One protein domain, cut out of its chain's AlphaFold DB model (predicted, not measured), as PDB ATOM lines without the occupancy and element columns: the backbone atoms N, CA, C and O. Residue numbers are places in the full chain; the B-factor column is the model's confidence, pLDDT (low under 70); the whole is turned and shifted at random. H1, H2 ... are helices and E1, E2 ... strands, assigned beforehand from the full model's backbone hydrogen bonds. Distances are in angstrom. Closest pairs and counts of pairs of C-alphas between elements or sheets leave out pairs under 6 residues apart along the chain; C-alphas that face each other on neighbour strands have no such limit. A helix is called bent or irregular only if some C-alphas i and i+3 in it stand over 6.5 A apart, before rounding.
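What this domain is: This is residues 3 to 214 of the 215 residues of an uncharacterized protein of Parabacteroides merdae (UniProt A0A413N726). A cluster of five helices, H1, H2, H3, H6 and H7, makes one end of a broad, thin body, and a short two-strand ribbon, E1 and E2, leads from it to a looser end with H4, H5 and residues 78 to 89. Between these ends H8 runs nearly the same way as H6, H9 packs across one end of H8 and H10 on its other end; the long link of residues 191 to 207 runs from H9 toward the looser end and back to H10, while residues 3 to 11 of H1 stick out. The printed part has 212 residues, with ten named helices and two named strands in the order H1 H2 H3 E1 H4 H5 E2 H6 H7 H8 H9 H10; the strands are antiparallel and the class is mostly helix. It is only just loose, close to compact, with a radius of gyration of the C-alphas of 20.4 A and spans of 64 by 48 by 27 A.

How they stand to each other: The sheet has two antiparallel strands, E1, residues 58 to 61, and E2, residues 104 to 107, at 147 degrees between directions. N 61 and O 104 are 2.9 A apart and N 106 and O 59 2.8 A, within hydrogen-bond range. H3, residues 41 to 52, and H6, residues 114 to 130, are the hubs, each touching four helices. They touch at a steep tilt of 54 degrees, with the C-alphas of Lys 43 and Ile 121 closest at 7.2 A. H2, residues 24 to 36, forms a helical hairpin with H3, at a shallow tilt of 16 degrees; the closest C-alphas are those of Leu 34 and Tyr 44, 6.1 A apart. H2 also touches H6, with Glu 29 and Ala 114 the closest C-alphas at 4.8 A. H1, residues 3 to 22, touches H3 with residues 12 to 20 alone, and the C-alphas of Leu 16 and Ser 52 come to 4.5 A. H7, residues 139 to 146, only just touches H6, with 3 pairs of C-alphas within 8 A, the closest those of Ala 124 and Leu 146 at 5.9 A; the two are about perpendicular at 73 degrees. H8, residues 159 to 173, also only just touches H6, with 3 such pairs, the closest those of Asn 120 and Arg 160 at 7.4 A, at a shallow tilt of 15 degrees, the same way. H9, residues 179 to 190, touches H8 at a steep tilt of 67 degrees, with Leu 171 and Ala 182 the closest C-alphas at 6.4 A. H10, residues 208 to 213, touches H8 with the C-alphas of Trp 159 and Glu 209 closest at 5.2 A. H4, residues 65 to 77, and H5, residues 90 to 97, are close but not clearly touching, with the C-alphas of Ile 71 and Ala 92 closest at 7.8 A. H4 and H10 are only just apart, at 8.2 A. Every O i to N i+4 pair is within hydrogen-bond range in H3, H4, H5, H6, H7, H9 and H10; in H1 it is 14 of 16, in H2 6 of 9 and in H8 8 of 11.

Where its parts are: H1, 29.6 A long, begins at C-alpha 3 at (-28.581, 26.939, -59.106). H6 measures 23.9 A, H8 22.1 A, H2 19.9 A and H4 18.2 A; E1 is 9.4 A and E2 9.6 A. H2 and H8 are irregular: C-alphas 25 and 28 are 7.0 A apart, and C-alphas 166 and 169 7.1 A. E1 begins at C-alpha 58 at (-13.316, -0.927, -44.651), and H10 ends at C-alpha 213 at (8.548, 0.191, -35.792).

The domain as a whole: The C-alphas of Ile 3 and Lys 91 are the two farthest apart, at 66.0 A. The printed part has no cut. The links H4 to H5, H7 to H8 and H9 to H10 are long, with 12, 12 and 17 residues. The mean pLDDT of the printed part is 90.8, and residues 3 to 10 and residue 100 are under 70.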
ATOM      1  N   ILE A   3     -28.013  28.301 -59.065       47.28
ATOM      2  CA  ILE A   3     -28.581  26.939 -59.106       47.28
ATOM      3  C   ILE A   3     -27.522  25.831 -58.897       47.28
ATOM      4  O   ILE A   3     -27.871  24.706 -58.561       47.28
ATOM      5  N   LEU A   4     -26.223  26.130 -59.031       42.84
ATOM      6  CA  LEU A   4     -25.157  25.122 -58.887       42.84
ATOM      7  C   LEU A   4     -24.772  24.825 -57.424       42.84
ATOM      8  O   LEU A   4     -24.392  23.700 -57.121       42.84
ATOM      9  N   LEU A   5     -24.915  25.789 -56.506       44.50
ATOM     10  CA  LEU A   5     -24.509  25.614 -55.100       44.50
ATOM     11  C   LEU A   5     -25.519  24.787 -54.285       44.50
ATOM     12  O   LEU A   5     -25.125  24.024 -53.408       44.50
ATOM     13  N   SER A   6     -26.814  24.890 -54.600       54.22
ATOM     14  CA  SER A   6     -27.891  24.201 -53.875       54.22
ATOM     15  C   SER A   6     -27.989  22.705 -54.193       54.22
ATOM     16  O   SER A   6     -28.378  21.913 -53.335       54.22
ATOM     17  N   ALA A   7     -27.614  22.295 -55.409       51.47
ATOM     18  CA  ALA A   7     -27.611  20.889 -55.807       51.47
ATOM     19  C   ALA A   7     -26.473  20.099 -55.135       51.47
ATOM     20  O   ALA A   7     -26.696  18.983 -54.663       51.47
ATOM     21  N   CYS A   8     -25.279  20.696 -55.027       58.19
ATOM     22  CA  CYS A   8     -24.141  20.093 -54.331       58.19
ATOM     23  C   CYS A   8     -24.405  19.944 -52.827       58.19
ATOM     24  O   CYS A   8     -24.183  18.863 -52.285       58.19
ATOM     25  N   SER A   9     -24.960  20.971 -52.168       66.44
ATOM     26  CA  SER A   9     -25.300  20.893 -50.739       66.44
ATOM     27  C   SER A   9     -26.397  19.863 -50.455       66.44
ATOM     28  O   SER A   9     -26.328  19.131 -49.473       66.44
ATOM     29  N   PHE A  10     -27.403  19.752 -51.332       67.19
ATOM     30  CA  PHE A  10     -28.463  18.752 -51.188       67.19
ATOM     31  C   PHE A  10     -27.936  17.320 -51.346       67.19
ATOM     32  O   PHE A  10     -28.278  16.442 -50.554       67.19
ATOM     33  N   HIS A  11     -27.081  17.080 -52.345       74.62
ATOM     34  CA  HIS A  11     -26.473  15.768 -52.554       74.62
ATOM     35  C   HIS A  11     -25.573  15.366 -51.379       74.62
ATOM     36  O   HIS A  11     -25.690  14.249 -50.877       74.62
ATOM     37  N   GLN A  12     -24.745  16.295 -50.895       78.50
ATOM     38  CA  GLN A  12     -23.855  16.067 -49.758       78.50
ATOM     39  C   GLN A  12     -24.630  15.745 -48.474       78.50
ATOM     40  O   GLN A  12     -24.259  14.812 -47.765       78.50
ATOM     41  N   ASN A  13     -25.742  16.441 -48.217       84.56
ATOM     42  CA  ASN A  13     -26.611  16.159 -47.071       84.56
ATOM     43  C   ASN A  13     -27.262  14.773 -47.164       84.56
ATOM     44  O   ASN A  13     -27.331  14.055 -46.171       84.56
ATOM     45  N   LYS A  14     -27.703  14.360 -48.358       91.56
ATOM     46  CA  LYS A  14     -28.271  13.018 -48.560       91.56
ATOM     47  C   LYS A  14     -27.223  11.920 -48.364       91.56
ATOM     48  O   LYS A  14     -27.524  10.883 -47.781       91.56
ATOM     49  N   GLN A  15     -26.007  12.138 -48.861       94.62
ATOM     50  CA  GLN A  15     -24.909  11.190 -48.699       94.62
ATOM     51  C   GLN A  15     -24.468  11.083 -47.234       94.62
ATOM     52  O   GLN A  15     -24.186   9.982 -46.769       94.62
ATOM     53  N   LEU A  16     -24.469  12.206 -46.507       96.94
ATOM     54  CA  LEU A  16     -24.202  12.228 -45.074       96.94
ATOM     55  C   LEU A  16     -25.237  11.401 -44.312       96.94
ATOM     56  O   LEU A  16     -24.847  10.522 -43.551       96.94
ATOM     57  N   GLU A  17     -26.534  11.627 -44.545       97.06
ATOM     58  CA  GLU A  17     -27.574  10.857 -43.850       97.06
ATOM     59  C   GLU A  17     -27.460   9.361 -44.163       97.06
ATOM     60  O   GLU A  17     -27.504   8.542 -43.252       97.06
ATOM     61  N   TYR A  18     -27.197   8.990 -45.420       96.75
ATOM     62  CA  TYR A  18     -26.972   7.588 -45.778       96.75
ATOM     63  C   TYR A  18     -25.769   6.978 -45.037       96.75
ATOM     64  O   TYR A  18     -25.823   5.833 -44.588       96.75
ATOM     65  N   ALA A  19     -24.681   7.737 -44.876       97.94
ATOM     66  CA  ALA A  19     -23.527   7.303 -44.096       97.94
ATOM     67  C   ALA A  19     -23.869   7.138 -42.600       97.94
ATOM     68  O   ALA A  19     -23.446   6.159 -41.984       97.94
ATOM     69  N   LEU A  20     -24.658   8.054 -42.030       98.25
ATOM     70  CA  LEU A  20     -25.124   7.989 -40.639       98.25
ATOM     71  C   LEU A  20     -26.077   6.810 -40.397       98.25
ATOM     72  O   LEU A  20     -25.969   6.146 -39.369       98.25
ATOM     73  N   GLU A  21     -26.974   6.511 -41.337       97.50
ATOM     74  CA  GLU A  21     -27.833   5.322 -41.293       97.50
ATOM     75  C   GLU A  21     -26.999   4.032 -41.348       97.50
ATOM     76  O   GLU A  21     -27.188   3.133 -40.524       97.50
ATOM     77  N   PHE A  22     -26.022   3.957 -42.259       97.06
ATOM     78  CA  PHE A  22     -25.145   2.788 -42.415       97.06
ATOM     79  C   PHE A  22     -24.225   2.546 -41.204       97.06
ATOM     80  O   PHE A  22     -23.738   1.434 -40.994       97.06
ATOM     81  N   ALA A  23     -23.977   3.572 -40.388       97.81
ATOM     82  CA  ALA A  23     -23.191   3.458 -39.163       97.81
ATOM     83  C   ALA A  23     -23.896   2.659 -38.053       97.81
ATOM     84  O   ALA A  23     -23.237   2.221 -37.106       97.81
ATOM     85  N   GLU A  24     -25.213   2.446 -38.156       97.19
ATOM     86  CA  GLU A  24     -26.024   1.720 -37.174       97.19
ATOM     87  C   GLU A  24     -25.776   2.235 -35.739       97.19
ATOM     88  O   GLU A  24     -25.917   3.422 -35.448       97.19
ATOM     89  N   LYS A  25     -25.352   1.357 -34.819       97.81
ATOM     90  CA  LYS A  25     -25.046   1.706 -33.422       97.81
ATOM     91  C   LYS A  25     -23.882   2.695 -33.287       97.81
ATOM     92  O   LYS A  25     -23.758   3.335 -32.248       97.81
ATOM     93  N   ASN A  26     -23.024   2.812 -34.303       98.56
ATOM     94  CA  ASN A  26     -21.872   3.712 -34.298       98.56
ATOM     95  C   ASN A  26     -22.210   5.133 -34.780       98.56
ATOM     96  O   ASN A  26     -21.352   6.009 -34.704       98.56
ATOM     97  N   ARG A  27     -23.456   5.394 -35.211       98.56
ATOM     98  CA  ARG A  27     -23.940   6.729 -35.609       98.56
ATOM     99  C   ARG A  27     -23.573   7.815 -34.593       98.56
ATOM    100  O   ARG A  27     -23.093   8.873 -34.985       98.56
ATOM    101  N   GLN A  28     -23.684   7.509 -33.300       98.56
ATOM    102  CA  GLN A  28     -23.347   8.430 -32.208       98.56
ATOM    103  C   GLN A  28     -21.893   8.948 -32.246       98.56
ATOM    104  O   GLN A  28     -21.640  10.084 -31.865       98.56
ATOM    105  N   GLU A  29     -20.920   8.153 -32.715       98.81
ATOM    106  CA  GLU A  29     -19.517   8.595 -32.827       98.81
ATOM    107  C   GLU A  29     -19.344   9.592 -33.984       98.81
ATOM    108  O   GLU A  29     -18.567  10.547 -33.902       98.81
ATOM    109  N   LEU A  30     -20.096   9.389 -35.066       98.75
ATOM    110  CA  LEU A  30     -20.091  10.269 -36.233       98.75
ATOM    111  C   LEU A  30     -20.785  11.596 -35.910       98.75
ATOM    112  O   LEU A  30     -20.241  12.661 -36.195       98.75
ATOM    113  N   GLU A  31     -21.933  11.544 -35.232       98.62
ATOM    114  CA  GLU A  31     -22.643  12.733 -34.750       98.62
ATOM    115  C   GLU A  31     -21.804  13.515 -33.734       98.62
ATOM    116  O   GLU A  31     -21.669  14.729 -33.878       98.62
ATOM    117  N   LYS A  32     -21.131  12.834 -32.793       98.88
ATOM    118  CA  LYS A  32     -20.178  13.467 -31.865       98.88
ATOM    119  C   LYS A  32     -19.057  14.208 -32.607       98.88
ATOM    120  O   LYS A  32     -18.644  15.283 -32.180       98.88
ATOM    121  N   THR A  33     -18.568  13.663 -33.724       98.75
ATOM    122  CA  THR A  33     -17.555  14.333 -34.564       98.75
ATOM    123  C   THR A  33     -18.104  15.618 -35.188       98.75
ATOM    124  O   THR A  33     -17.420  16.640 -35.192       98.75
ATOM    125  N   LEU A  34     -19.335  15.588 -35.705       98.75
ATOM    126  CA  LEU A  34     -19.992  16.762 -36.292       98.75
ATOM    127  C   LEU A  34     -20.280  17.834 -35.232       98.75
ATOM    128  O   LEU A  34     -19.977  19.006 -35.446       98.75
ATOM    129  N   GLU A  35     -20.814  17.437 -34.076       98.75
ATOM    130  CA  GLU A  35     -21.109  18.332 -32.952       98.75
ATOM    131  C   GLU A  35     -19.847  19.035 -32.436       98.75
ATOM    132  O   GLU A  35     -19.874  20.236 -32.156       98.75
ATOM    133  N   HIS A  36     -18.721  18.316 -32.373       98.81
ATOM    134  CA  HIS A  36     -17.436  18.877 -31.957       98.81
ATOM    135  C   HIS A  36     -17.020  20.090 -32.810       98.81
ATOM    136  O   HIS A  36     -16.483  21.063 -32.280       98.81
ATOM    137  N   TYR A  37     -17.317  20.069 -34.113       98.62
ATOM    138  CA  TYR A  37     -16.956  21.133 -35.052       98.62
ATOM    139  C   TYR A  37     -18.094  22.106 -35.380       98.62
ATOM    140  O   TYR A  37     -17.920  22.950 -36.252       98.62
ATOM    141  N   GLN A  38     -19.236  22.061 -34.684       97.56
ATOM    142  CA  GLN A  38     -20.419  22.881 -35.014       97.56
ATOM    143  C   GLN A  38     -20.150  24.401 -35.092       97.56
ATOM    144  O   GLN A  38     -20.830  25.115 -35.825       97.56
ATOM    145  N   ASN A  39     -19.135  24.891 -34.370       98.00
ATOM    146  CA  ASN A  39     -18.736  26.301 -34.337       98.00
ATOM    147  C   ASN A  39     -17.528  26.629 -35.242       98.00
ATOM    148  O   ASN A  39     -17.056  27.764 -35.245       98.00
ATOM    149  N   ASP A  40     -17.021  25.658 -36.009       98.25
ATOM    150  CA  ASP A  40     -15.946  25.818 -36.996       98.25
ATOM    151  C   ASP A  40     -16.449  25.334 -38.369       98.25
ATOM    152  O   ASP A  40     -16.332  24.150 -38.692       98.25
ATOM    153  N   PRO A  41     -17.007  26.228 -39.209       97.06
ATOM    154  CA  PRO A  41     -17.610  25.836 -40.480       97.06
ATOM    155  C   PRO A  41     -16.654  25.097 -41.425       97.06
ATOM    156  O   PRO A  41     -17.090  24.237 -42.190       97.06
ATOM    157  N   GLN A  42     -15.351  25.408 -41.396       97.12
ATOM    158  CA  GLN A  42     -14.392  24.778 -42.303       97.12
ATOM    159  C   GLN A  42     -14.096  23.340 -41.863       97.12
ATOM    160  O   GLN A  42     -14.116  22.431 -42.699       97.12
ATOM    161  N   LYS A  43     -13.882  23.107 -40.562       98.62
ATOM    162  CA  LYS A  43     -13.704  21.746 -40.031       98.62
ATOM    163  C   LYS A  43     -14.997  20.938 -40.045       98.62
ATOM    164  O   LYS A  43     -14.948  19.744 -40.328       98.62
ATOM    165  N   TYR A  44     -16.145  21.576 -39.832       98.56
ATOM    166  CA  TYR A  44     -17.457  20.941 -39.953       98.56
ATOM    167  C   TYR A  44     -17.682  20.392 -41.365       98.56
ATOM    168  O   TYR A  44     -17.998  19.216 -41.535       98.56
ATOM    169  N   ASN A  45     -17.407  21.199 -42.395       97.94
ATOM    170  CA  ASN A  45     -17.502  20.754 -43.785       97.94
ATOM    171  C   ASN A  45     -16.506  19.631 -44.112       97.94
ATOM    172  O   ASN A  45     -16.835  18.730 -44.882       97.94
ATOM    173  N   ALA A  46     -15.310  19.644 -43.512       98.44
ATOM    174  CA  ALA A  46     -14.343  18.556 -43.661       98.44
ATOM    175  C   ALA A  46     -14.830  17.262 -42.987       98.44
ATOM    176  O   ALA A  46     -14.691  16.181 -43.559       98.44
ATOM    177  N   ALA A  47     -15.451  17.359 -41.808       98.62
ATOM    178  CA  ALA A  47     -16.068  16.223 -41.131       98.62
ATOM    179  C   ALA A  47     -17.209  15.627 -41.969       98.62
ATOM    180  O   ALA A  47     -17.230  14.415 -42.182       98.62
ATOM    181  N   ILE A  48     -18.092  16.466 -42.526       98.19
ATOM    182  CA  ILE A  48     -19.133  16.024 -43.465       98.19
ATOM    183  C   ILE A  48     -18.504  15.325 -44.670       98.19
ATOM    184  O   ILE A  48     -18.906  14.214 -45.004       98.19
ATOM    185  N   PHE A  49     -17.510  15.945 -45.316       97.62
ATOM    186  CA  PHE A  49     -16.833  15.352 -46.470       97.62
ATOM    187  C   PHE A  49     -16.277  13.960 -46.144       97.62
ATOM    188  O   PHE A  49     -16.498  13.015 -46.900       97.62
ATOM    189  N   LEU A  50     -15.592  13.819 -45.009       97.12
ATOM    190  CA  LEU A  50     -14.965  12.567 -44.600       97.12
ATOM    191  C   LEU A  50     -16.015  11.483 -44.309       97.12
ATOM    192  O   LEU A  50     -15.899  10.375 -44.830       97.12
ATOM    193  N   ILE A  51     -17.056  11.802 -43.533       98.44
ATOM    194  CA  ILE A  51     -18.115  10.852 -43.158       98.44
ATOM    195  C   ILE A  51     -18.917  10.414 -44.394       98.44
ATOM    196  O   ILE A  51     -19.099   9.216 -44.611       98.44
ATOM    197  N   SER A  52     -19.322  11.353 -45.252       96.88
ATOM    198  CA  SER A  52     -20.067  11.054 -46.483       96.88
ATOM    199  C   SER A  52     -19.280  10.157 -47.447       96.88
ATOM    200  O   SER A  52     -19.859   9.289 -48.102       96.88
ATOM    201  N   ASN A  53     -17.955  10.315 -47.524       95.62
ATOM    202  CA  ASN A  53     -17.088   9.507 -48.392       95.62
ATOM    203  C   ASN A  53     -16.586   8.201 -47.746       95.62
ATOM    204  O   ASN A  53     -15.831   7.445 -48.364       95.62
ATOM    205  N   MET A  54     -17.029   7.899 -46.521       95.69
ATOM    206  CA  MET A  54     -16.690   6.663 -45.810       95.69
ATOM    207  C   MET A  54     -17.547   5.461 -46.247       95.69
ATOM    208  O   MET A  54     -17.242   4.316 -45.905       95.69
ATOM    209  N   ILE A  55     -18.605   5.691 -47.031       94.81
ATOM    210  CA  ILE A  55     -19.478   4.630 -47.549       94.81
ATOM    211  C   ILE A  55     -18.641   3.587 -48.302       94.81
ATOM    212  O   ILE A  55     -17.901   3.895 -49.236       94.81
ATOM    213  N   GLY A  56     -18.749   2.328 -47.874       93.06
ATOM    214  CA  GLY A  56     -18.012   1.212 -48.467       93.06
ATOM    215  C   GLY A  56     -16.515   1.166 -48.136       93.06
ATOM    216  O   GLY A  56     -15.829   0.285 -48.653       93.06
ATOM    217  N   LYS A  57     -15.994   2.056 -47.279       95.38
ATOM    218  CA  LYS A  57     -14.620   1.972 -46.760       95.38
ATOM    219  C   LYS A  57     -14.552   0.971 -45.609       95.38
ATOM    220  O   LYS A  57     -15.413   0.948 -44.726       95.38
ATOM    221  N   TYR A  58     -13.539   0.116 -45.643       94.94
ATOM    222  CA  TYR A  58     -13.316  -0.927 -44.651       94.94
ATOM    223  C   TYR A  58     -11.827  -1.224 -44.509       94.94
ATOM    224  O   TYR A  58     -11.056  -1.063 -45.454       94.94
ATOM    225  N   GLY A  59     -11.449  -1.709 -43.329       92.81
ATOM    226  CA  GLY A  59     -10.207  -2.448 -43.136       92.81
ATOM    227  C   GLY A  59     -10.447  -3.942 -43.302       92.81
ATOM    228  O   GLY A  59     -11.570  -4.427 -43.124       92.81
ATOM    229  N   LEU A  60      -9.399  -4.682 -43.632       91.44
ATOM    230  CA  LEU A  60      -9.423  -6.134 -43.589       91.44
ATOM    231  C   LEU A  60      -8.827  -6.617 -42.265       91.44
ATOM    232  O   LEU A  60      -7.747  -6.196 -41.866       91.44
ATOM    233  N   GLN A  61      -9.532  -7.522 -41.590       87.06
ATOM    234  CA  GLN A  61      -9.088  -8.125 -40.337       87.06
ATOM    235  C   GLN A  61      -8.935  -9.632 -40.491       87.06
ATOM    236  O   GLN A  61      -9.797 -10.313 -41.049       87.06
ATOM    237  N   SER A  62      -7.838 -10.159 -39.954       85.50
ATOM    238  CA  SER A  62      -7.593 -11.594 -39.851       85.50
ATOM    239  C   SER A  62      -7.343 -11.968 -38.391       85.50
ATOM    240  O   SER A  62      -6.537 -11.303 -37.739       85.50
ATOM    241  N   PRO A  63      -7.942 -13.057 -37.868       83.69
ATOM    242  CA  PRO A  63      -7.707 -13.504 -36.489       83.69
ATOM    243  C   PRO A  63      -6.246 -13.904 -36.225       83.69
ATOM    244  O   PRO A  63      -5.850 -14.125 -35.086       83.69
ATOM    245  N   TYR A  64      -5.435 -14.013 -37.273       85.12
ATOM    246  CA  TYR A  64      -4.043 -14.423 -37.185       85.12
ATOM    247  C   TYR A  64      -3.044 -13.286 -37.415       85.12
ATOM    248  O   TYR A  64      -1.836 -13.538 -37.443       85.12
ATOM    249  N   GLN A  65      -3.520 -12.058 -37.619       85.19
ATOM    250  CA  GLN A  65      -2.669 -10.930 -37.989       85.19
ATOM    251  C   GLN A  65      -1.547 -10.703 -36.965       85.19
ATOM    252  O   GLN A  65      -0.387 -10.581 -37.356       85.19
ATOM    253  N   ASP A  66      -1.848 -10.794 -35.669       88.44
ATOM    254  CA  ASP A  66      -0.848 -10.670 -34.598       88.44
ATOM    255  C   ASP A  66       0.161 -11.821 -34.587       88.44
ATOM    256  O   ASP A  66       1.357 -11.619 -34.376       88.44
ATOM    257  N   SER A  67      -0.296 -13.043 -34.876       88.94
ATOM    258  CA  SER A  67       0.593 -14.205 -34.968       88.94
ATOM    259  C   SER A  67       1.608 -14.040 -36.098       88.94
ATOM    260  O   SER A  67       2.774 -14.392 -35.926       88.94
ATOM    261  N   ILE A  68       1.193 -13.482 -37.237       88.12
ATOM    262  CA  ILE A  68       2.102 -13.230 -38.359       88.12
ATOM    263  C   ILE A  68       3.019 -12.050 -38.075       88.12
ATOM    264  O   ILE A  68       4.220 -12.173 -38.307       88.12
ATOM    265  N   LYS A  69       2.497 -10.948 -37.519       90.31
ATOM    266  CA  LYS A  69       3.319  -9.818 -37.060       90.31
ATOM    267  C   LYS A  69       4.459 -10.316 -36.163       90.31
ATOM    268  O   LYS A  69       5.611  -9.982 -36.415       90.31
ATOM    269  N   ASN A  70       4.178 -11.213 -35.217       91.44
ATOM    270  CA  ASN A  70       5.202 -11.810 -34.352       91.44
ATOM    271  C   ASN A  70       6.239 -12.652 -35.112       91.44
ATOM    272  O   ASN A  70       7.427 -12.579 -34.802       91.44
ATOM    273  N   ILE A  71       5.819 -13.432 -36.113       91.62
ATOM    274  CA  ILE A  71       6.743 -14.209 -36.957       91.62
ATOM    275  C   ILE A  71       7.672 -13.275 -37.748       91.62
ATOM    276  O   ILE A  71       8.875 -13.522 -37.818       91.62
ATOM    277  N   LEU A  72       7.132 -12.188 -38.307       91.69
ATOM    278  CA  LEU A  72       7.913 -11.195 -39.049       91.69
ATOM    279  C   LEU A  72       8.904 -10.459 -38.144       91.69
ATOM    280  O   LEU A  72      10.075 -10.340 -38.493       91.69
ATOM    281  N   VAL A  73       8.456 -10.022 -36.963       93.25
ATOM    282  CA  VAL A  73       9.314  -9.371 -35.961       93.25
ATOM    283  C   VAL A  73      10.426 -10.310 -35.499       93.25
ATOM    284  O   VAL A  73      11.574  -9.886 -35.383       93.25
ATOM    285  N   TYR A  74      10.128 -11.593 -35.281       93.25
ATOM    286  CA  TYR A  74      11.147 -12.583 -34.940       93.25
ATOM    287  C   TYR A  74      12.199 -12.721 -36.047       93.25
ATOM    288  O   TYR A  74      13.394 -12.662 -35.753       93.25
ATOM    289  N   ALA A  75      11.781 -12.860 -37.309       92.81
ATOM    290  CA  ALA A  75      12.708 -12.965 -38.436       92.81
ATOM    291  C   ALA A  75      13.588 -11.713 -38.572       92.81
ATOM    292  O   ALA A  75      14.802 -11.822 -38.757       92.81
ATOM    293  N   LEU A  76      12.989 -10.530 -38.402       92.25
ATOM    294  CA  LEU A  76      13.685  -9.247 -38.422       92.25
ATOM    295  C   LEU A  76      14.736  -9.151 -37.305       92.25
ATOM    296  O   LEU A  76      15.903  -8.883 -37.580       92.25
ATOM    297  N   ASN A  77      14.351  -9.440 -36.059       93.31
ATOM    298  CA  ASN A  77      15.239  -9.358 -34.894       93.31
ATOM    299  C   ASN A  77      16.396 -10.368 -34.945       93.31
ATOM    300  O   ASN A  77      17.460 -10.113 -34.388       93.31
ATOM    301  N   ASN A  78      16.204 -11.500 -35.627       93.56
ATOM    302  CA  ASN A  78      17.243 -12.508 -35.848       93.56
ATOM    303  C   ASN A  78      18.011 -12.300 -37.165       93.56
ATOM    304  O   ASN A  78      18.782 -13.170 -37.569       93.56
ATOM    305  N   ASN A  79      17.807 -11.162 -37.838       91.81
ATOM    306  CA  ASN A  79      18.487 -10.789 -39.077       91.81
ATOM    307  C   ASN A  79      18.349 -11.855 -40.186       91.81
ATOM    308  O   ASN A  79      19.262 -12.064 -40.990       91.81
ATOM    309  N   GLN A  80      17.203 -12.548 -40.224       93.62
ATOM    310  CA  GLN A  80      16.870 -13.575 -41.214       93.62
ATOM    311  C   GLN A  80      16.469 -12.905 -42.534       93.62
ATOM    312  O   GLN A  80      15.303 -12.901 -42.923       93.62
ATOM    313  N   VAL A  81      17.439 -12.287 -43.211       92.25
ATOM    314  CA  VAL A  81      17.219 -11.477 -44.414       92.25
ATOM    315  C   VAL A  81      18.176 -11.884 -45.528       92.25
ATOM    316  O   VAL A  81      19.382 -11.992 -45.313       92.25
ATOM    317  N   ILE A  82      17.652 -12.025 -46.747       91.88
ATOM    318  CA  ILE A  82      18.441 -12.163 -47.979       91.88
ATOM    319  C   ILE A  82      17.906 -11.149 -48.990       91.88
ATOM    320  O   ILE A  82      16.714 -11.150 -49.268       91.88
ATOM    321  N   ASN A  83      18.763 -10.279 -49.538       90.31
ATOM    322  CA  ASN A  83      18.387  -9.270 -50.547       90.31
ATOM    323  C   ASN A  83      17.138  -8.441 -50.173       90.31
ATOM    324  O   ASN A  83      16.247  -8.232 -50.991       90.31
ATOM    325  N   ASN A  84      17.071  -7.974 -48.922       89.75
ATOM    326  CA  ASN A  84      15.936  -7.239 -48.347       89.75
ATOM    327  C   ASN A  84      14.611  -8.029 -48.257       89.75
ATOM    328  O   ASN A  84      13.563  -7.439 -47.998       89.75
ATOM    329  N   THR A  85      14.640  -9.349 -48.424       91.19
ATOM    330  CA  THR A  85      13.497 -10.240 -48.188       91.19
ATOM    331  C   THR A  85      13.634 -10.920 -46.825       91.19
ATOM    332  O   THR A  85      14.661 -11.547 -46.556       91.19
ATOM    333  N   LEU A  86      12.604 -10.833 -45.974       92.06
ATOM    334  CA  LEU A  86      12.533 -11.593 -44.720       92.06
ATOM    335  C   LEU A  86      12.320 -13.077 -45.019       92.06
ATOM    336  O   LEU A  86      11.359 -13.456 -45.694       92.06
ATOM    337  N   ILE A  87      13.199 -13.912 -44.473       92.81
ATOM    338  CA  ILE A  87      13.185 -15.361 -44.634       92.81
ATOM    339  C   ILE A  87      12.501 -15.991 -43.429       92.81
ATOM    340  O   ILE A  87      13.004 -15.941 -42.312       92.81
ATOM    341  N   ILE A  88      11.355 -16.622 -43.673       91.31
ATOM    342  CA  ILE A  88      10.568 -17.277 -42.628       91.31
ATOM    343  C   ILE A  88      10.901 -18.765 -42.551       91.31
ATOM    344  O   ILE A  88      11.056 -19.442 -43.568       91.31
ATOM    345  N   GLU A  89      10.960 -19.308 -41.338       87.12
ATOM    346  CA  GLU A  89      11.186 -20.735 -41.119       87.12
ATOM    347  C   GLU A  89      10.106 -21.610 -41.779       87.12
ATOM    348  O   GLU A  89       8.901 -21.349 -41.695       87.12
ATOM    349  N   SER A  90      10.529 -22.720 -42.390       85.50
ATOM    350  CA  SER A  90       9.648 -23.623 -43.146       85.50
ATOM    351  C   SER A  90       8.483 -24.181 -42.319       85.50
ATOM    352  O   SER A  90       7.384 -24.366 -42.844       85.50
ATOM    353  N   LYS A  91       8.689 -24.413 -41.015       85.25
ATOM    354  CA  LYS A  91       7.643 -24.863 -40.084       85.25
ATOM    355  C   LYS A  91       6.538 -23.815 -39.925       85.25
ATOM    356  O   LYS A  91       5.360 -24.170 -39.960       85.25
ATOM    357  N   ALA A  92       6.908 -22.540 -39.790       82.31
ATOM    358  CA  ALA A  92       5.957 -21.438 -39.702       82.31
ATOM    359  C   ALA A  92       5.186 -21.263 -41.023       82.31
ATOM    360  O   ALA A  92       3.958 -21.160 -40.993       82.31
ATOM    361  N   LYS A  93       5.873 -21.359 -42.174       83.00
ATOM    362  CA  LYS A  93       5.227 -21.327 -43.501       83.00
ATOM    363  C   LYS A  93       4.182 -22.434 -43.668       83.00
ATOM    364  O   LYS A  93       3.045 -22.154 -44.035       83.00
ATOM    365  N   LYS A  94       4.535 -23.687 -43.350       83.69
ATOM    366  CA  LYS A  94       3.624 -24.843 -43.473       83.69
ATOM    367  C   LYS A  94       2.391 -24.716 -42.585       83.69
ATOM    368  O   LYS A  94       1.285 -24.994 -43.040       83.69
ATOM    369  N   LYS A  95       2.568 -24.270 -41.334       82.88
ATOM    370  CA  LYS A  95       1.441 -23.986 -40.433       82.88
ATOM    371  C   LYS A  95       0.492 -22.979 -41.081       82.88
ATOM    372  O   LYS A  95      -0.713 -23.202 -41.081       82.88
ATOM    373  N   TRP A  96       1.028 -21.912 -41.668       78.50
ATOM    374  CA  TRP A  96       0.220 -20.862 -42.276       78.50
ATOM    375  C   TRP A  96      -0.540 -21.308 -43.527       78.50
ATOM    376  O   TRP A  96      -1.734 -21.053 -43.637       78.50
ATOM    377  N   GLN A  97       0.121 -22.033 -44.432       75.81
ATOM    378  CA  GLN A  97      -0.499 -22.550 -45.661       75.81
ATOM    379  C   GLN A  97      -1.690 -23.483 -45.394       75.81
ATOM    380  O   GLN A  97      -2.551 -23.632 -46.254       75.81
ATOM    381  N   SER A  98      -1.748 -24.105 -44.212       77.19
ATOM    382  CA  SER A  98      -2.861 -24.975 -43.815       77.19
ATOM    383  C   SER A  98      -4.081 -24.240 -43.242       77.19
ATOM    384  O   SER A  98      -5.121 -24.866 -43.045       77.19
ATOM    385  N   LEU A  99      -3.980 -22.938 -42.954       76.31
ATOM    386  CA  LEU A  99      -5.079 -22.159 -42.385       76.31
ATOM    387  C   LEU A  99      -5.939 -21.549 -43.496       76.31
ATOM    388  O   LEU A  99      -5.427 -21.091 -44.514       76.31
ATOM    389  N   ASN A 100      -7.257 -21.500 -43.287       67.44
ATOM    390  CA  ASN A 100      -8.133 -20.676 -44.114       67.44
ATOM    391  C   ASN A 100      -7.987 -19.214 -43.670       67.44
ATOM    392  O   ASN A 100      -8.244 -18.886 -42.511       67.44
ATOM    393  N   THR A 101      -7.536 -18.352 -44.577       70.44
ATOM    394  CA  THR A 101      -7.025 -17.010 -44.252       70.44
ATOM    395  C   THR A 101      -7.870 -15.880 -44.816       70.44
ATOM    396  O   THR A 101      -7.430 -14.734 -44.763       70.44
ATOM    397  N   ILE A 102      -9.075 -16.173 -45.328       81.19
ATOM    398  CA  ILE A 102      -9.952 -15.159 -45.926       81.19
ATOM    399  C   ILE A 102     -10.217 -14.055 -44.889       81.19
ATOM    400  O   ILE A 102     -10.861 -14.322 -43.869       81.19
ATOM    401  N   PRO A 103      -9.712 -12.830 -45.113       86.06
ATOM    402  CA  PRO A 103      -9.885 -11.750 -44.162       86.06
ATOM    403  C   PRO A 103     -11.327 -11.239 -44.186       86.06
ATOM    404  O   PRO A 103     -12.001 -11.241 -45.219       86.06
ATOM    405  N   LEU A 104     -11.794 -10.768 -43.035       90.31
ATOM    406  CA  LEU A 104     -13.122 -10.191 -42.874       90.31
ATOM    407  C   LEU A 104     -13.070  -8.681 -43.093       90.31
ATOM    408  O   LEU A 104     -12.148  -8.006 -42.635       90.31
ATOM    409  N   LYS A 105     -14.090  -8.140 -43.763       93.31
ATOM    410  CA  LYS A 105     -14.258  -6.691 -43.907       93.31
ATOM    411  C   LYS A 105     -14.807  -6.108 -42.612       93.31
ATOM    412  O   LYS A 105     -15.865  -6.526 -42.148       93.31
ATOM    413  N   ARG A 106     -14.125  -5.100 -42.080       93.94
ATOM    414  CA  ARG A 106     -14.603  -4.262 -40.981       93.94
ATOM    415  C   ARG A 106     -14.880  -2.866 -41.521       93.94
ATOM    416  O   ARG A 106     -13.942  -2.114 -41.770       93.94
ATOM    417  N   TYR A 107     -16.153  -2.542 -41.727       96.06
ATOM    418  CA  TYR A 107     -16.558  -1.243 -42.263       96.06
ATOM    419  C   TYR A 107     -16.286  -0.116 -41.273       96.06
ATOM    420  O   TYR A 107     -16.584  -0.241 -40.082       96.06
ATOM    421  N   ASP A 108     -15.744   0.987 -41.783       96.81
ATOM    422  CA  ASP A 108     -15.285   2.098 -40.952       96.81
ATOM    423  C   ASP A 108     -16.454   2.823 -40.288       96.81
ATOM    424  O   ASP A 108     -16.411   3.047 -39.083       96.81
ATOM    425  N   LEU A 109     -17.539   3.085 -41.027       97.75
ATOM    426  CA  LEU A 109     -18.738   3.756 -40.500       97.75
ATOM    427  C   LEU A 109     -19.298   3.076 -39.245       97.75
ATOM    428  O   LEU A 109     -19.790   3.751 -38.347       97.75
ATOM    429  N   GLN A 110     -19.174   1.752 -39.154       97.88
ATOM    430  CA  GLN A 110     -19.695   0.944 -38.050       97.88
ATOM    431  C   GLN A 110     -18.739   0.847 -36.846       97.88
ATOM    432  O   GLN A 110     -19.126   0.307 -35.811       97.88
ATOM    433  N   HIS A 111     -17.490   1.313 -36.958       96.75
ATOM    434  CA  HIS A 111     -16.467   1.054 -35.934       96.75
ATOM    435  C   HIS A 111     -15.539   2.228 -35.603       96.75
ATOM    436  O   HIS A 111     -14.901   2.198 -34.549       96.75
ATOM    437  N   ILE A 112     -15.409   3.221 -36.483       97.12
ATOM    438  CA  ILE A 112     -14.506   4.356 -36.286       97.12
ATOM    439  C   ILE A 112     -14.987   5.230 -35.125       97.12
ATOM    440  O   ILE A 112     -16.189   5.399 -34.912       97.12
ATOM    441  N   LYS A 113     -14.038   5.768 -34.361       98.12
ATOM    442  CA  LYS A 113     -14.306   6.562 -33.159       98.12
ATOM    443  C   LYS A 113     -14.228   8.051 -33.432       98.12
ATOM    444  O   LYS A 113     -13.402   8.484 -34.237       98.12
ATOM    445  N   ALA A 114     -15.038   8.820 -32.705       98.50
ATOM    446  CA  ALA A 114     -15.060  10.272 -32.819       98.50
ATOM    447  C   ALA A 114     -13.671  10.865 -32.564       98.50
ATOM    448  O   ALA A 114     -13.179  11.660 -33.353       98.50
ATOM    449  N   ASP A 115     -12.995  10.403 -31.512       97.94
ATOM    450  CA  ASP A 115     -11.691  10.936 -31.112       97.94
ATOM    451  C   ASP A 115     -10.614  10.694 -32.192       97.94
ATOM    452  O   ASP A 115      -9.756  11.548 -32.415       97.94
ATOM    453  N   TYR A 116     -10.696   9.577 -32.933       97.31
ATOM    454  CA  TYR A 116      -9.817   9.312 -34.081       97.31
ATOM    455  C   TYR A 116     -10.094  10.280 -35.239       97.31
ATOM    456  O   TYR A 116      -9.163  10.848 -35.811       97.31
ATOM    457  N   LEU A 117     -11.370  10.491 -35.581       98.06
ATOM    458  CA  LEU A 117     -11.765  11.421 -36.641       98.06
ATOM    459  C   LEU A 117     -11.378  12.861 -36.311       98.06
ATOM    460  O   LEU A 117     -10.814  13.549 -37.161       98.06
ATOM    461  N   ILE A 118     -11.640  13.291 -35.077       98.56
ATOM    462  CA  ILE A 118     -11.288  14.616 -34.571       98.56
ATOM    463  C   ILE A 118      -9.774  14.816 -34.673       98.56
ATOM    464  O   ILE A 118      -9.344  15.746 -35.352       98.56
ATOM    465  N   SER A 119      -8.976  13.888 -34.131       97.69
ATOM    466  CA  SER A 119      -7.509  13.942 -34.213       97.69
ATOM    467  C   SER A 119      -6.999  14.001 -35.661       97.69
ATOM    468  O   SER A 119      -6.148  14.828 -35.998       97.69
ATOM    469  N   ASN A 120      -7.556  13.177 -36.559       97.69
ATOM    470  CA  ASN A 120      -7.176  13.179 -37.972       97.69
ATOM    471  C   ASN A 120      -7.485  14.523 -38.654       97.69
ATOM    472  O   ASN A 120      -6.630  15.046 -39.371       97.69
ATOM    473  N   ILE A 121      -8.682  15.076 -38.428       98.31
ATOM    474  CA  ILE A 121      -9.100  16.373 -38.978       98.31
ATOM    475  C   ILE A 121      -8.185  17.480 -38.445       98.31
ATOM    476  O   ILE A 121      -7.613  18.227 -39.238       98.31
ATOM    477  N   ASP A 122      -7.971  17.551 -37.133       98.25
ATOM    478  CA  ASP A 122      -7.123  18.573 -36.518       98.25
ATOM    479  C   ASP A 122      -5.690  18.535 -37.047       98.25
ATOM    480  O   ASP A 122      -5.142  19.567 -37.444       98.25
ATOM    481  N   MET A 123      -5.097  17.344 -37.134       97.62
ATOM    482  CA  MET A 123      -3.747  17.173 -37.661       97.62
ATOM    483  C   MET A 123      -3.668  17.529 -39.153       97.62
ATOM    484  O   MET A 123      -2.698  18.152 -39.591       97.62
ATOM    485  N   ALA A 124      -4.684  17.173 -39.950       97.44
ATOM    486  CA  ALA A 124      -4.752  17.557 -41.358       97.44
ATOM    487  C   ALA A 124      -4.792  19.085 -41.515       97.44
ATOM    488  O   ALA A 124      -3.999  19.640 -42.276       97.44
ATOM    489  N   PHE A 125      -5.658  19.771 -40.763       97.94
ATOM    490  CA  PHE A 125      -5.742  21.234 -40.776       97.94
ATOM    491  C   PHE A 125      -4.442  21.887 -40.318       97.94
ATOM    492  O   PHE A 125      -3.968  22.825 -40.958       97.94
ATOM    493  N   HIS A 126      -3.838  21.375 -39.246       96.94
ATOM    494  CA  HIS A 126      -2.557  21.864 -38.747       96.94
ATOM    495  C   HIS A 126      -1.484  21.834 -39.837       96.94
ATOM    496  O   HIS A 126      -0.891  22.864 -40.148       96.94
ATOM    497  N   VAL A 127      -1.283  20.687 -40.492       95.12
ATOM    498  CA  VAL A 127      -0.308  20.537 -41.588       95.12
ATOM    499  C   VAL A 127      -0.659  21.421 -42.787       95.12
ATOM    500  O   VAL A 127       0.230  22.050 -43.371       95.12
ATOM    501  N   TRP A 128      -1.944  21.501 -43.143       96.50
ATOM    502  CA  TRP A 128      -2.421  22.316 -44.257       96.50
ATOM    503  C   TRP A 128      -2.111  23.802 -44.053       96.50
ATOM    504  O   TRP A 128      -1.640  24.458 -44.979       96.50
ATOM    505  N   LYS A 129      -2.290  24.332 -42.836       95.50
ATOM    506  CA  LYS A 129      -2.007  25.744 -42.525       95.50
ATOM    507  C   LYS A 129      -0.537  26.022 -42.191       95.50
ATOM    508  O   LYS A 129      -0.076  27.140 -42.409       95.50
ATOM    509  N   LYS A 130       0.198  25.037 -41.661       94.62
ATOM    510  CA  LYS A 130       1.586  25.203 -41.196       94.62
ATOM    511  C   LYS A 130       2.565  25.460 -42.338       94.62
ATOM    512  O   LYS A 130       3.392  26.364 -42.233       94.62
ATOM    513  N   TYR A 131       2.516  24.656 -43.402       93.25
ATOM    514  CA  TYR A 131       3.578  24.664 -44.410       93.25
ATOM    515  C   TYR A 131       3.307  25.636 -45.573       93.25
ATOM    516  O   TYR A 131       2.223  25.604 -46.156       93.25
ATOM    517  N   PRO A 132       4.288  26.476 -45.968       91.75
ATOM    518  CA  PRO A 132       4.119  27.476 -47.026       91.75
ATOM    519  C   PRO A 132       3.663  26.929 -48.388       91.75
ATOM    520  O   PRO A 132       2.825  27.554 -49.038       91.75
ATOM    521  N   TRP A 133       4.136  25.744 -48.783       92.00
ATOM    522  CA  TRP A 133       3.782  25.118 -50.064       92.00
ATOM    523  C   TRP A 133       2.324  24.649 -50.149       92.00
ATOM    524  O   TRP A 133       1.829  24.381 -51.238       92.00
ATOM    525  N   ASN A 134       1.607  24.589 -49.024       92.81
ATOM    526  CA  ASN A 134       0.190  24.229 -48.995       92.81
ATOM    527  C   ASN A 134      -0.744  25.427 -49.238       92.81
ATOM    528  O   ASN A 134      -1.950  25.240 -49.383       92.81
ATOM    529  N   ARG A 135      -0.222  26.663 -49.289       87.94
ATOM    530  CA  ARG A 135      -1.036  27.892 -49.385       87.94
ATOM    531  C   ARG A 135      -1.866  27.993 -50.664       87.94
ATOM    532  O   ARG A 135      -2.867  28.701 -50.662       87.94
ATOM    533  N   SER A 136      -1.439  27.335 -51.740       89.44
ATOM    534  CA  SER A 136      -2.163  27.305 -53.013       89.44
ATOM    535  C   SER A 136      -3.210  26.194 -53.099       89.44
ATOM    536  O   SER A 136      -3.958  26.179 -54.068       89.44
ATOM    537  N   LEU A 137      -3.259  25.269 -52.133       93.88
ATOM    538  CA  LEU A 137      -4.238  24.182 -52.136       93.88
ATOM    539  C   LEU A 137      -5.619  24.725 -51.776       93.88
ATOM    540  O   LEU A 137      -5.779  25.399 -50.750       93.88
ATOM    541  N   SER A 138      -6.616  24.400 -52.599       96.50
ATOM    542  CA  SER A 138      -8.005  24.720 -52.286       96.50
ATOM    543  C   SER A 138      -8.517  23.862 -51.121       96.50
ATOM    544  O   SER A 138      -7.847  22.940 -50.644       96.50
ATOM    545  N   PHE A 139      -9.717  24.170 -50.624       96.81
ATOM    546  CA  PHE A 139     -10.354  23.321 -49.617       96.81
ATOM    547  C   PHE A 139     -10.687  21.930 -50.182       96.81
ATOM    548  O   PHE A 139     -10.575  20.933 -49.475       96.81
ATOM    549  N   GLU A 140     -11.040  21.855 -51.463       96.81
ATOM    550  CA  GLU A 140     -11.299  20.609 -52.181       96.81
ATOM    551  C   GLU A 140     -10.022  19.763 -52.279       96.81
ATOM    552  O   GLU A 140     -10.041  18.599 -51.887       96.81
ATOM    553  N   ASP A 141      -8.892  20.359 -52.680       97.00
ATOM    554  CA  ASP A 141      -7.600  19.658 -52.708       97.00
ATOM    555  C   ASP A 141      -7.180  19.183 -51.310       97.00
ATOM    556  O   ASP A 141      -6.648  18.085 -51.137       97.00
ATOM    557  N   PHE A 142      -7.434  19.995 -50.279       97.50
ATOM    558  CA  PHE A 142      -7.218  19.592 -48.893       97.50
ATOM    559  C   PHE A 142      -8.040  18.343 -48.531       97.50
ATOM    560  O   PHE A 142      -7.488  17.390 -47.969       97.50
ATOM    561  N   CYS A 143      -9.331  18.330 -48.867       97.69
ATOM    562  CA  CYS A 143     -10.238  17.217 -48.601       97.69
ATOM    563  C   CYS A 143      -9.830  15.929 -49.335       97.69
ATOM    564  O   CYS A 143      -9.891  14.849 -48.749       97.69
ATOM    565  N   GLU A 144      -9.367  16.035 -50.580       96.12
ATOM    566  CA  GLU A 144      -8.983  14.876 -51.398       96.12
ATOM    567  C   GLU A 144      -7.592  14.326 -51.051       96.12
ATOM    568  O   GLU A 144      -7.390  13.111 -51.047       96.12
ATOM    569  N   TYR A 145      -6.621  15.192 -50.731       94.25
ATOM    570  CA  TYR A 145      -5.210  14.785 -50.648       94.25
ATOM    571  C   TYR A 145      -4.598  14.828 -49.244       94.25
ATOM    572  O   TYR A 145      -3.654  14.084 -48.975       94.25
ATOM    573  N   LEU A 146      -5.100  15.669 -48.333       95.50
ATOM    574  CA  LEU A 146      -4.521  15.833 -46.988       95.50
ATOM    575  C   LEU A 146      -5.402  15.260 -45.877       95.50
ATOM    576  O   LEU A 146      -4.888  14.765 -44.869       95.50
ATOM    577  N   LEU A 147      -6.719  15.325 -46.047       97.56
ATOM    578  CA  LEU A 147      -7.712  14.857 -45.087       97.56
ATOM    579  C   LEU A 147      -7.882  13.323 -44.982       97.56
ATOM    580  O   LEU A 147      -8.209  12.878 -43.876       97.56
ATOM    581  N   PRO A 148      -7.659  12.491 -46.027       95.38
ATOM    582  CA  PRO A 148      -7.926  11.055 -45.947       95.38
ATOM    583  C   PRO A 148      -7.267  10.368 -44.744       95.38
ATOM    584  O   PRO A 148      -6.093  10.569 -44.440       95.38
ATOM    585  N   TYR A 149      -8.037   9.541 -44.041       94.75
ATOM    586  CA  TYR A 149      -7.655   8.962 -42.746       94.75
ATOM    587  C   TYR A 149      -7.130   7.519 -42.835       94.75
ATOM    588  O   TYR A 149      -6.730   6.944 -41.820       94.75
ATOM    589  N   ARG A 150      -7.173   6.911 -44.024       91.19
ATOM    590  CA  ARG A 150      -6.911   5.487 -44.272       91.19
ATOM    591  C   ARG A 150      -5.948   5.306 -45.439       91.19
ATOM    592  O   ARG A 150      -6.015   6.043 -46.418       91.19
ATOM    593  N   ILE A 151      -5.133   4.257 -45.356       87.81
ATOM    594  CA  ILE A 151      -4.274   3.767 -46.435       87.81
ATOM    595  C   ILE A 151      -4.709   2.333 -46.757       87.81
ATOM    596  O   ILE A 151      -4.684   1.468 -45.884       87.81
ATOM    597  N   GLY A 152      -5.158   2.089 -47.992       88.25
ATOM    598  CA  GLY A 152      -5.563   0.754 -48.449       88.25
ATOM    599  C   GLY A 152      -6.577   0.060 -47.529       88.25
ATOM    600  O   GLY A 152      -7.565   0.658 -47.098       88.25
ATOM    601  N   ASP A 153      -6.315  -1.210 -47.225       87.62
ATOM    602  CA  ASP A 153      -7.142  -2.067 -46.364       87.62
ATOM    603  C   ASP A 153      -6.589  -2.227 -44.933       87.62
ATOM    604  O   ASP A 153      -7.047  -3.096 -44.187       87.62
ATOM    605  N   GLU A 154      -5.644  -1.371 -44.536       87.19
ATOM    606  CA  GLU A 154      -4.935  -1.448 -43.256       87.19
ATOM    607  C   GLU A 154      -5.847  -1.298 -42.035       87.19
ATOM    608  O   GLU A 154      -6.934  -0.722 -42.077       87.19
ATOM    609  N   GLU A 155      -5.387  -1.763 -40.882       85.94
ATOM    610  CA  GLU A 155      -6.024  -1.390 -39.625       85.94
ATOM    611  C   GLU A 155      -5.840   0.114 -39.346       85.94
ATOM    612  O   GLU A 155      -4.750   0.665 -39.529       85.94
ATOM    613  N   LEU A 156      -6.905   0.783 -38.888       90.06
ATOM    614  CA  LEU A 156      -6.815   2.180 -38.466       90.06
ATOM    615  C   LEU A 156      -5.984   2.259 -37.186       90.06
ATOM    616  O   LEU A 156      -6.355   1.712 -36.152       90.06
ATOM    617  N   THR A 157      -4.862   2.957 -37.276       89.19
ATOM    618  CA  THR A 157      -3.925   3.198 -36.175       89.19
ATOM    619  C   THR A 157      -3.566   4.676 -36.163       89.19
ATOM    620  O   THR A 157      -3.782   5.369 -37.158       89.19
ATOM    621  N   ASP A 158      -2.996   5.178 -35.071       86.62
ATOM    622  CA  ASP A 158      -2.555   6.577 -34.982       86.62
ATOM    623  C   ASP A 158      -1.222   6.806 -35.727       86.62
ATOM    624  O   ASP A 158      -0.221   7.289 -35.195       86.62
ATOM    625  N   TRP A 159      -1.171   6.373 -36.990       90.25
ATOM    626  CA  TRP A 159       0.017   6.467 -37.830       90.25
ATOM    627  C   TRP A 159       0.334   7.927 -38.165       90.25
ATOM    628  O   TRP A 159       1.503   8.312 -38.183       90.25
ATOM    629  N   ARG A 160      -0.685   8.766 -38.394       91.94
ATOM    630  CA  ARG A 160      -0.505  10.157 -38.832       91.94
ATOM    631  C   ARG A 160       0.319  10.956 -37.823       91.94
ATOM    632  O   ARG A 160       1.293  11.594 -38.220       91.94
ATOM    633  N   ASP A 161      -0.026  10.887 -36.537       91.56
ATOM    634  CA  ASP A 161       0.704  11.592 -35.479       91.56
ATOM    635  C   ASP A 161       2.135  11.058 -35.313       91.56
ATOM    636  O   ASP A 161       3.090  11.838 -35.262       91.56
ATOM    637  N   LYS A 162       2.326   9.731 -35.331       92.25
ATOM    638  CA  LYS A 162       3.662   9.117 -35.212       92.25
ATOM    639  C   LYS A 162       4.604   9.537 -36.338       92.25
ATOM    640  O   LYS A 162       5.743   9.939 -36.083       92.25
ATOM    641  N   PHE A 163       4.137   9.467 -37.583       93.25
ATOM    642  CA  PHE A 163       4.925   9.896 -38.737       93.25
ATOM    643  C   PHE A 163       5.156  11.408 -38.709       93.25
ATOM    644  O   PHE A 163       6.282  11.850 -38.951       93.25
ATOM    645  N   TYR A 164       4.145  12.202 -38.345       94.25
ATOM    646  CA  TYR A 164       4.297  13.645 -38.192       94.25
ATOM    647  C   TYR A 164       5.390  13.993 -37.175       94.25
ATOM    648  O   TYR A 164       6.308  14.744 -37.499       94.25
ATOM    649  N   LYS A 165       5.360  13.406 -35.975       94.81
ATOM    650  CA  LYS A 165       6.366  13.645 -34.928       94.81
ATOM    651  C   LYS A 165       7.776  13.251 -35.365       94.81
ATOM    652  O   LYS A 165       8.721  13.971 -35.057       94.81
ATOM    653  N   LYS A 166       7.930  12.149 -36.108       93.62
ATOM    654  CA  LYS A 166       9.244  11.705 -36.597       93.62
ATOM    655  C   LYS A 166       9.819  12.626 -37.675       93.62
ATOM    656  O   LYS A 166      11.012  12.912 -37.645       93.62
ATOM    657  N   TYR A 167       8.999  13.062 -38.629       94.38
ATOM    658  CA  TYR A 167       9.495  13.700 -39.855       94.38
ATOM    659  C   TYR A 167       9.297  15.218 -39.913       94.38
ATOM    660  O   TYR A 167      10.037  15.894 -40.628       94.38
ATOM    661  N   SER A 168       8.358  15.786 -39.148       95.44
ATOM    662  CA  SER A 168       8.151  17.242 -39.119       95.44
ATOM    663  C   SER A 168       9.382  18.052 -38.698       95.44
ATOM    664  O   SER A 168       9.581  19.094 -39.316       95.44
ATOM    665  N   PRO A 169      10.283  17.605 -37.791       96.31
ATOM    666  CA  PRO A 169      11.479  18.386 -37.460       96.31
ATOM    667  C   PRO A 169      12.386  18.670 -38.668       96.31
ATOM    668  O   PRO A 169      13.016  19.723 -38.742       96.31
ATOM    669  N   ILE A 170      12.428  17.753 -39.641       95.88
ATOM    670  CA  ILE A 170      13.214  17.900 -40.876       95.88
ATOM    671  C   ILE A 170      12.605  18.986 -41.764       95.88
ATOM    672  O   ILE A 170      13.323  19.810 -42.328       95.88
ATOM    673  N   LEU A 171      11.275  19.002 -41.858       95.31
ATOM    674  CA  LEU A 171      10.534  20.012 -42.606       95.31
ATOM    675  C   LEU A 171      10.578  21.382 -41.919       95.31
ATOM    676  O   LEU A 171      10.672  22.398 -42.595       95.31
ATOM    677  N   ASP A 172      10.569  21.422 -40.588       94.62
ATOM    678  CA  ASP A 172      10.605  22.664 -39.806       94.62
ATOM    679  C   ASP A 172      11.975  23.362 -39.879       94.62
ATOM    680  O   ASP A 172      12.084  24.596 -39.801       94.62
ATOM    681  N   ALA A 173      13.039  22.576 -40.058       94.75
ATOM    682  CA  ALA A 173      14.379  23.085 -40.316       94.75
ATOM    683  C   ALA A 173      14.526  23.673 -41.732       94.75
ATOM    684  O   ALA A 173      15.355  24.561 -41.943       94.75
ATOM    685  N   TYR A 174      13.719  23.218 -42.696       94.38
ATOM    686  CA  TYR A 174      13.757  23.694 -44.076       94.38
ATOM    687  C   TYR A 174      13.152  25.101 -44.197       94.38
ATOM    688  O   TYR A 174      12.054  25.381 -43.723       94.38
ATOM    689  N   LYS A 175      13.904  26.019 -44.817       89.50
ATOM    690  CA  LYS A 175      13.525  27.440 -44.959       89.50
ATOM    691  C   LYS A 175      12.983  27.806 -46.340       89.50
ATOM    692  O   LYS A 175      12.600  28.955 -46.542       89.50
ATOM    693  N   GLY A 176      12.980  26.863 -47.282       90.19
ATOM    694  CA  GLY A 176      12.452  27.086 -48.623       90.19
ATOM    695  C   GLY A 176      10.933  26.920 -48.702       90.19
ATOM    696  O   GLY A 176      10.257  26.623 -47.716       90.19
ATOM    697  N   ASN A 177      10.398  27.128 -49.904       91.00
ATOM    698  CA  ASN A 177       8.966  27.022 -50.210       91.00
ATOM    699  C   ASN A 177       8.670  25.979 -51.307       91.00
ATOM    700  O   ASN A 177       7.525  25.817 -51.713       91.00
ATOM    701  N   ASP A 178       9.686  25.281 -51.812       93.62
ATOM    702  CA  ASP A 178       9.487  24.240 -52.818       93.62
ATOM    703  C   ASP A 178       9.102  22.911 -52.145       93.62
ATOM    704  O   ASP A 178       9.863  22.367 -51.336       93.62
ATOM    705  N   VAL A 179       7.917  22.396 -52.491       92.69
ATOM    706  CA  VAL A 179       7.400  21.104 -52.018       92.69
ATOM    707  C   VAL A 179       8.240  19.928 -52.512       92.69
ATOM    708  O   VAL A 179       8.393  18.944 -51.794       92.69
ATOM    709  N   VAL A 180       8.829  20.018 -53.708       94.62
ATOM    710  CA  VAL A 180       9.665  18.956 -54.279       94.62
ATOM    711  C   VAL A 180      10.960  18.832 -53.482       94.62
ATOM    712  O   VAL A 180      11.371  17.724 -53.133       94.62
ATOM    713  N   GLU A 181      11.577  19.956 -53.113       95.81
ATOM    714  CA  GLU A 181      12.747  19.965 -52.231       95.81
ATOM    715  C   GLU A 181      12.418  19.432 -50.828       95.81
ATOM    716  O   GLU A 181      13.170  18.607 -50.295       95.81
ATOM    717  N   ALA A 182      11.273  19.832 -50.258       95.00
ATOM    718  CA  ALA A 182      10.780  19.315 -48.981       95.00
ATOM    719  C   ALA A 182      10.570  17.786 -49.022       95.00
ATOM    720  O   ALA A 182      11.050  17.060 -48.149       95.00
ATOM    721  N   CYS A 183       9.935  17.270 -50.077       95.06
ATOM    722  CA  CYS A 183       9.775  15.834 -50.306       95.06
ATOM    723  C   CYS A 183      11.129  15.123 -50.452       95.06
ATOM    724  O   CYS A 183      11.343  14.067 -49.856       95.06
ATOM    725  N   ASN A 184      12.083  15.710 -51.178       96.06
ATOM    726  CA  ASN A 184      13.424  15.148 -51.340       96.06
ATOM    727  C   ASN A 184      14.221  15.100 -50.025       96.06
ATOM    728  O   ASN A 184      15.070  14.220 -49.854       96.06
ATOM    729  N   LEU A 185      13.984  16.020 -49.083       96.12
ATOM    730  CA  LEU A 185      14.535  15.934 -47.724       96.12
ATOM    731  C   LEU A 185      13.988  14.706 -46.987       96.12
ATOM    732  O   LEU A 185      14.773  13.921 -46.455       96.12
ATOM    733  N   LEU A 186      12.671  14.490 -47.026       95.19
ATOM    734  CA  LEU A 186      12.046  13.320 -46.402       95.19
ATOM    735  C   LEU A 186      12.498  12.007 -47.036       95.19
ATOM    736  O   LEU A 186      12.828  11.069 -46.319       95.19
ATOM    737  N   ILE A 187      12.571  11.938 -48.367       94.31
ATOM    738  CA  ILE A 187      13.040  10.746 -49.089       94.31
ATOM    739  C   ILE A 187      14.473  10.395 -48.684       94.31
ATOM    740  O   ILE A 187      14.791   9.221 -48.508       94.31
ATOM    741  N   ARG A 188      15.351  11.394 -48.528       94.75
ATOM    742  CA  ARG A 188      16.725  11.164 -48.061       94.75
ATOM    743  C   ARG A 188      16.762  10.606 -46.647       94.75
ATOM    744  O   ARG A 188      17.578   9.726 -46.395       94.75
ATOM    745  N   GLU A 189      15.895  11.084 -45.758       93.94
ATOM    746  CA  GLU A 189      15.788  10.518 -44.413       93.94
ATOM    747  C   GLU A 189      15.263   9.084 -44.451       93.94
ATOM    748  O   GLU A 189      15.877   8.194 -43.875       93.94
ATOM    749  N   LEU A 190      14.181   8.840 -45.193       91.31
ATOM    750  CA  LEU A 190      13.578   7.516 -45.338       91.31
ATOM    751  C   LEU A 190      14.575   6.494 -45.887       91.31
ATOM    752  O   LEU A 190      14.626   5.375 -45.399       91.31
ATOM    753  N   LYS A 191      15.418   6.878 -46.853       90.50
ATOM    754  CA  LYS A 191      16.451   6.003 -47.434       90.50
ATOM    755  C   LYS A 191      17.555   5.586 -46.455       90.50
ATOM    756  O   LYS A 191      18.337   4.702 -46.802       90.50
ATOM    757  N   LYS A 192      17.666   6.216 -45.279       91.06
ATOM    758  CA  LYS A 192      18.583   5.761 -44.221       91.06
ATOM    759  C   LYS A 192      18.062   4.510 -43.522       91.06
ATOM    760  O   LYS A 192      18.864   3.719 -43.029       91.06
ATOM    761  N   ASP A 193      16.744   4.338 -43.491       87.19
ATOM    762  CA  ASP A 193      16.117   3.142 -42.951       87.19
ATOM    763  C   ASP A 193      16.237   1.996 -43.969       87.19
ATOM    764  O   ASP A 193      16.191   2.196 -45.188       87.19
ATOM    765  N   LYS A 194      16.401   0.771 -43.465       86.81
ATOM    766  CA  LYS A 194      16.239  -0.429 -44.287       86.81
ATOM    767  C   LYS A 194      14.746  -0.736 -44.390       86.81
ATOM    768  O   LYS A 194      13.988  -0.396 -43.491       86.81
ATOM    769  N   PHE A 195      14.355  -1.325 -45.514       87.38
ATOM    770  CA  PHE A 195      12.996  -1.797 -45.744       87.38
ATOM    771  C   PHE A 195      13.058  -3.261 -46.126       87.38
ATOM    772  O   PHE A 195      13.678  -3.612 -47.137       87.38
ATOM    773  N   PHE A 196      12.408  -4.100 -45.331       89.00
ATOM    774  CA  PHE A 196      12.296  -5.520 -45.612       89.00
ATOM    775  C   PHE A 196      10.891  -5.884 -46.082       89.00
ATOM    776  O   PHE A 196       9.891  -5.394 -45.563       89.00
ATOM    777  N   HIS A 197      10.807  -6.766 -47.076       87.12
ATOM    778  CA  HIS A 197       9.535  -7.270 -47.589       87.12
ATOM    779  C   HIS A 197       9.396  -8.770 -47.332       87.12
ATOM    780  O   HIS A 197      10.380  -9.499 -47.205       87.12
ATOM    781  N   ASN A 198       8.156  -9.242 -47.274       87.19
ATOM    782  CA  ASN A 198       7.833 -10.660 -47.231       87.19
ATOM    783  C   ASN A 198       6.609 -10.931 -48.110       87.19
ATOM    784  O   ASN A 198       5.654 -10.161 -48.097       87.19
ATOM    785  N   THR A 199       6.648 -12.033 -48.853       85.12
ATOM    786  CA  THR A 199       5.561 -12.472 -49.742       85.12
ATOM    787  C   THR A 199       5.052 -13.870 -49.387       85.12
ATOM    788  O   THR A 199       4.302 -14.466 -50.155       85.12
ATOM    789  N   ASP A 200       5.474 -14.427 -48.247       84.81
ATOM    790  CA  ASP A 200       5.076 -15.771 -47.809       84.81
ATOM    791  C   ASP A 200       3.649 -15.794 -47.235       84.81
ATOM    792  O   ASP A 200       3.036 -16.861 -47.134       84.81
ATOM    793  N   PHE A 201       3.115 -14.630 -46.851       83.25
ATOM    794  CA  PHE A 201       1.816 -14.484 -46.205       83.25
ATOM    795  C   PHE A 201       0.859 -13.644 -47.057       83.25
ATOM    796  O   PHE A 201       1.115 -12.474 -47.321       83.25
ATOM    797  N   SER A 202      -0.282 -14.225 -47.435       78.44
ATOM    798  CA  SER A 202      -1.407 -13.485 -48.019       78.44
ATOM    799  C   SER A 202      -2.302 -12.957 -46.898       78.44
ATOM    800  O   SER A 202      -3.231 -13.646 -46.475       78.44
ATOM    801  N   ILE A 203      -1.996 -11.767 -46.383       78.38
ATOM    802  CA  ILE A 203      -2.759 -11.116 -45.310       78.38
ATOM    803  C   ILE A 203      -2.996  -9.630 -45.579       78.38
ATOM    804  O   ILE A 203      -2.324  -9.069 -46.444       78.38
ATOM    805  N   PRO A 204      -3.931  -8.994 -44.841       83.25
ATOM    806  CA  PRO A 204      -4.112  -7.548 -44.885       83.25
ATOM    807  C   PRO A 204      -2.808  -6.797 -44.633       83.25
ATOM    808  O   PRO A 204      -1.903  -7.306 -43.960       83.25
ATOM    809  N   HIS A 205      -2.731  -5.566 -45.132       86.94
ATOM    810  CA  HIS A 205      -1.568  -4.719 -44.908       86.94
ATOM    811  C   HIS A 205      -1.323  -4.508 -43.399       86.94
ATOM    812  O   HIS A 205      -2.248  -4.428 -42.584       86.94
ATOM    813  N   MET A 206      -0.046  -4.445 -43.006       84.50
ATOM    814  CA  MET A 206       0.376  -4.539 -41.598       84.50
ATOM    815  C   MET A 206       0.002  -3.328 -40.735       84.50
ATOM    816  O   MET A 206       0.075  -3.419 -39.505       84.50
ATOM    817  N   GLY A 207      -0.411  -2.228 -41.366       87.56
ATOM    818  CA  GLY A 207      -0.720  -0.963 -40.716       87.56
ATOM    819  C   GLY A 207       0.503  -0.056 -40.589       87.56
ATOM    820  O   GLY A 207       1.610  -0.513 -40.279       87.56
ATOM    821  N   GLY A 208       0.287   1.247 -40.766       87.62
ATOM    822  CA  GLY A 208       1.325   2.271 -40.647       87.62
ATOM    823  C   GLY A 208       2.123   2.217 -39.339       87.62
ATOM    824  O   GLY A 208       3.342   2.359 -39.365       87.62
ATOM    825  N   GLU A 209       1.490   1.948 -38.193       89.62
ATOM    826  CA  GLU A 209       2.200   1.845 -36.907       89.62
ATOM    827  C   GLU A 209       3.156   0.643 -36.828       89.62
ATOM    828  O   GLU A 209       4.259   0.765 -36.289       89.62
ATOM    829  N   PHE A 210       2.772  -0.512 -37.377       89.94
ATOM    830  CA  PHE A 210       3.657  -1.675 -37.413       89.94
ATOM    831  C   PHE A 210       4.882  -1.383 -38.285       89.94
ATOM    832  O   PHE A 210       6.013  -1.547 -37.833       89.94
ATOM    833  N   LEU A 211       4.665  -0.852 -39.493       88.94
ATOM    834  CA  LEU A 211       5.734  -0.455 -40.419       88.94
ATOM    835  C   LEU A 211       6.579   0.711 -39.881       88.94
ATOM    836  O   LEU A 211       7.733   0.903 -40.270       88.94
ATOM    837  N   PHE A 212       6.033   1.505 -38.958       89.69
ATOM    838  CA  PHE A 212       6.800   2.544 -38.291       89.69
ATOM    839  C   PHE A 212       7.913   1.957 -37.404       89.69
ATOM    840  O   PHE A 212       8.999   2.534 -37.335       89.69
ATOM    841  N   ASN A 213       7.643   0.824 -36.752       89.94
ATOM    842  CA  ASN A 213       8.548   0.191 -35.792       89.94
ATOM    843  C   ASN A 213       9.379  -0.955 -36.392       89.94
ATOM    844  O   ASN A 213      10.485  -1.208 -35.921       89.94
ATOM    845  N   TYR A 214       8.852  -1.644 -37.407       87.38
ATOM    846  CA  TYR A 214       9.392  -2.901 -37.934       87.38
ATOM    847  C   TYR A 214       9.544  -2.842 -39.457       87.38
ATOM    848  O   TYR A 214       8.831  -3.529 -40.190       87.38
TER     849      TYR A 214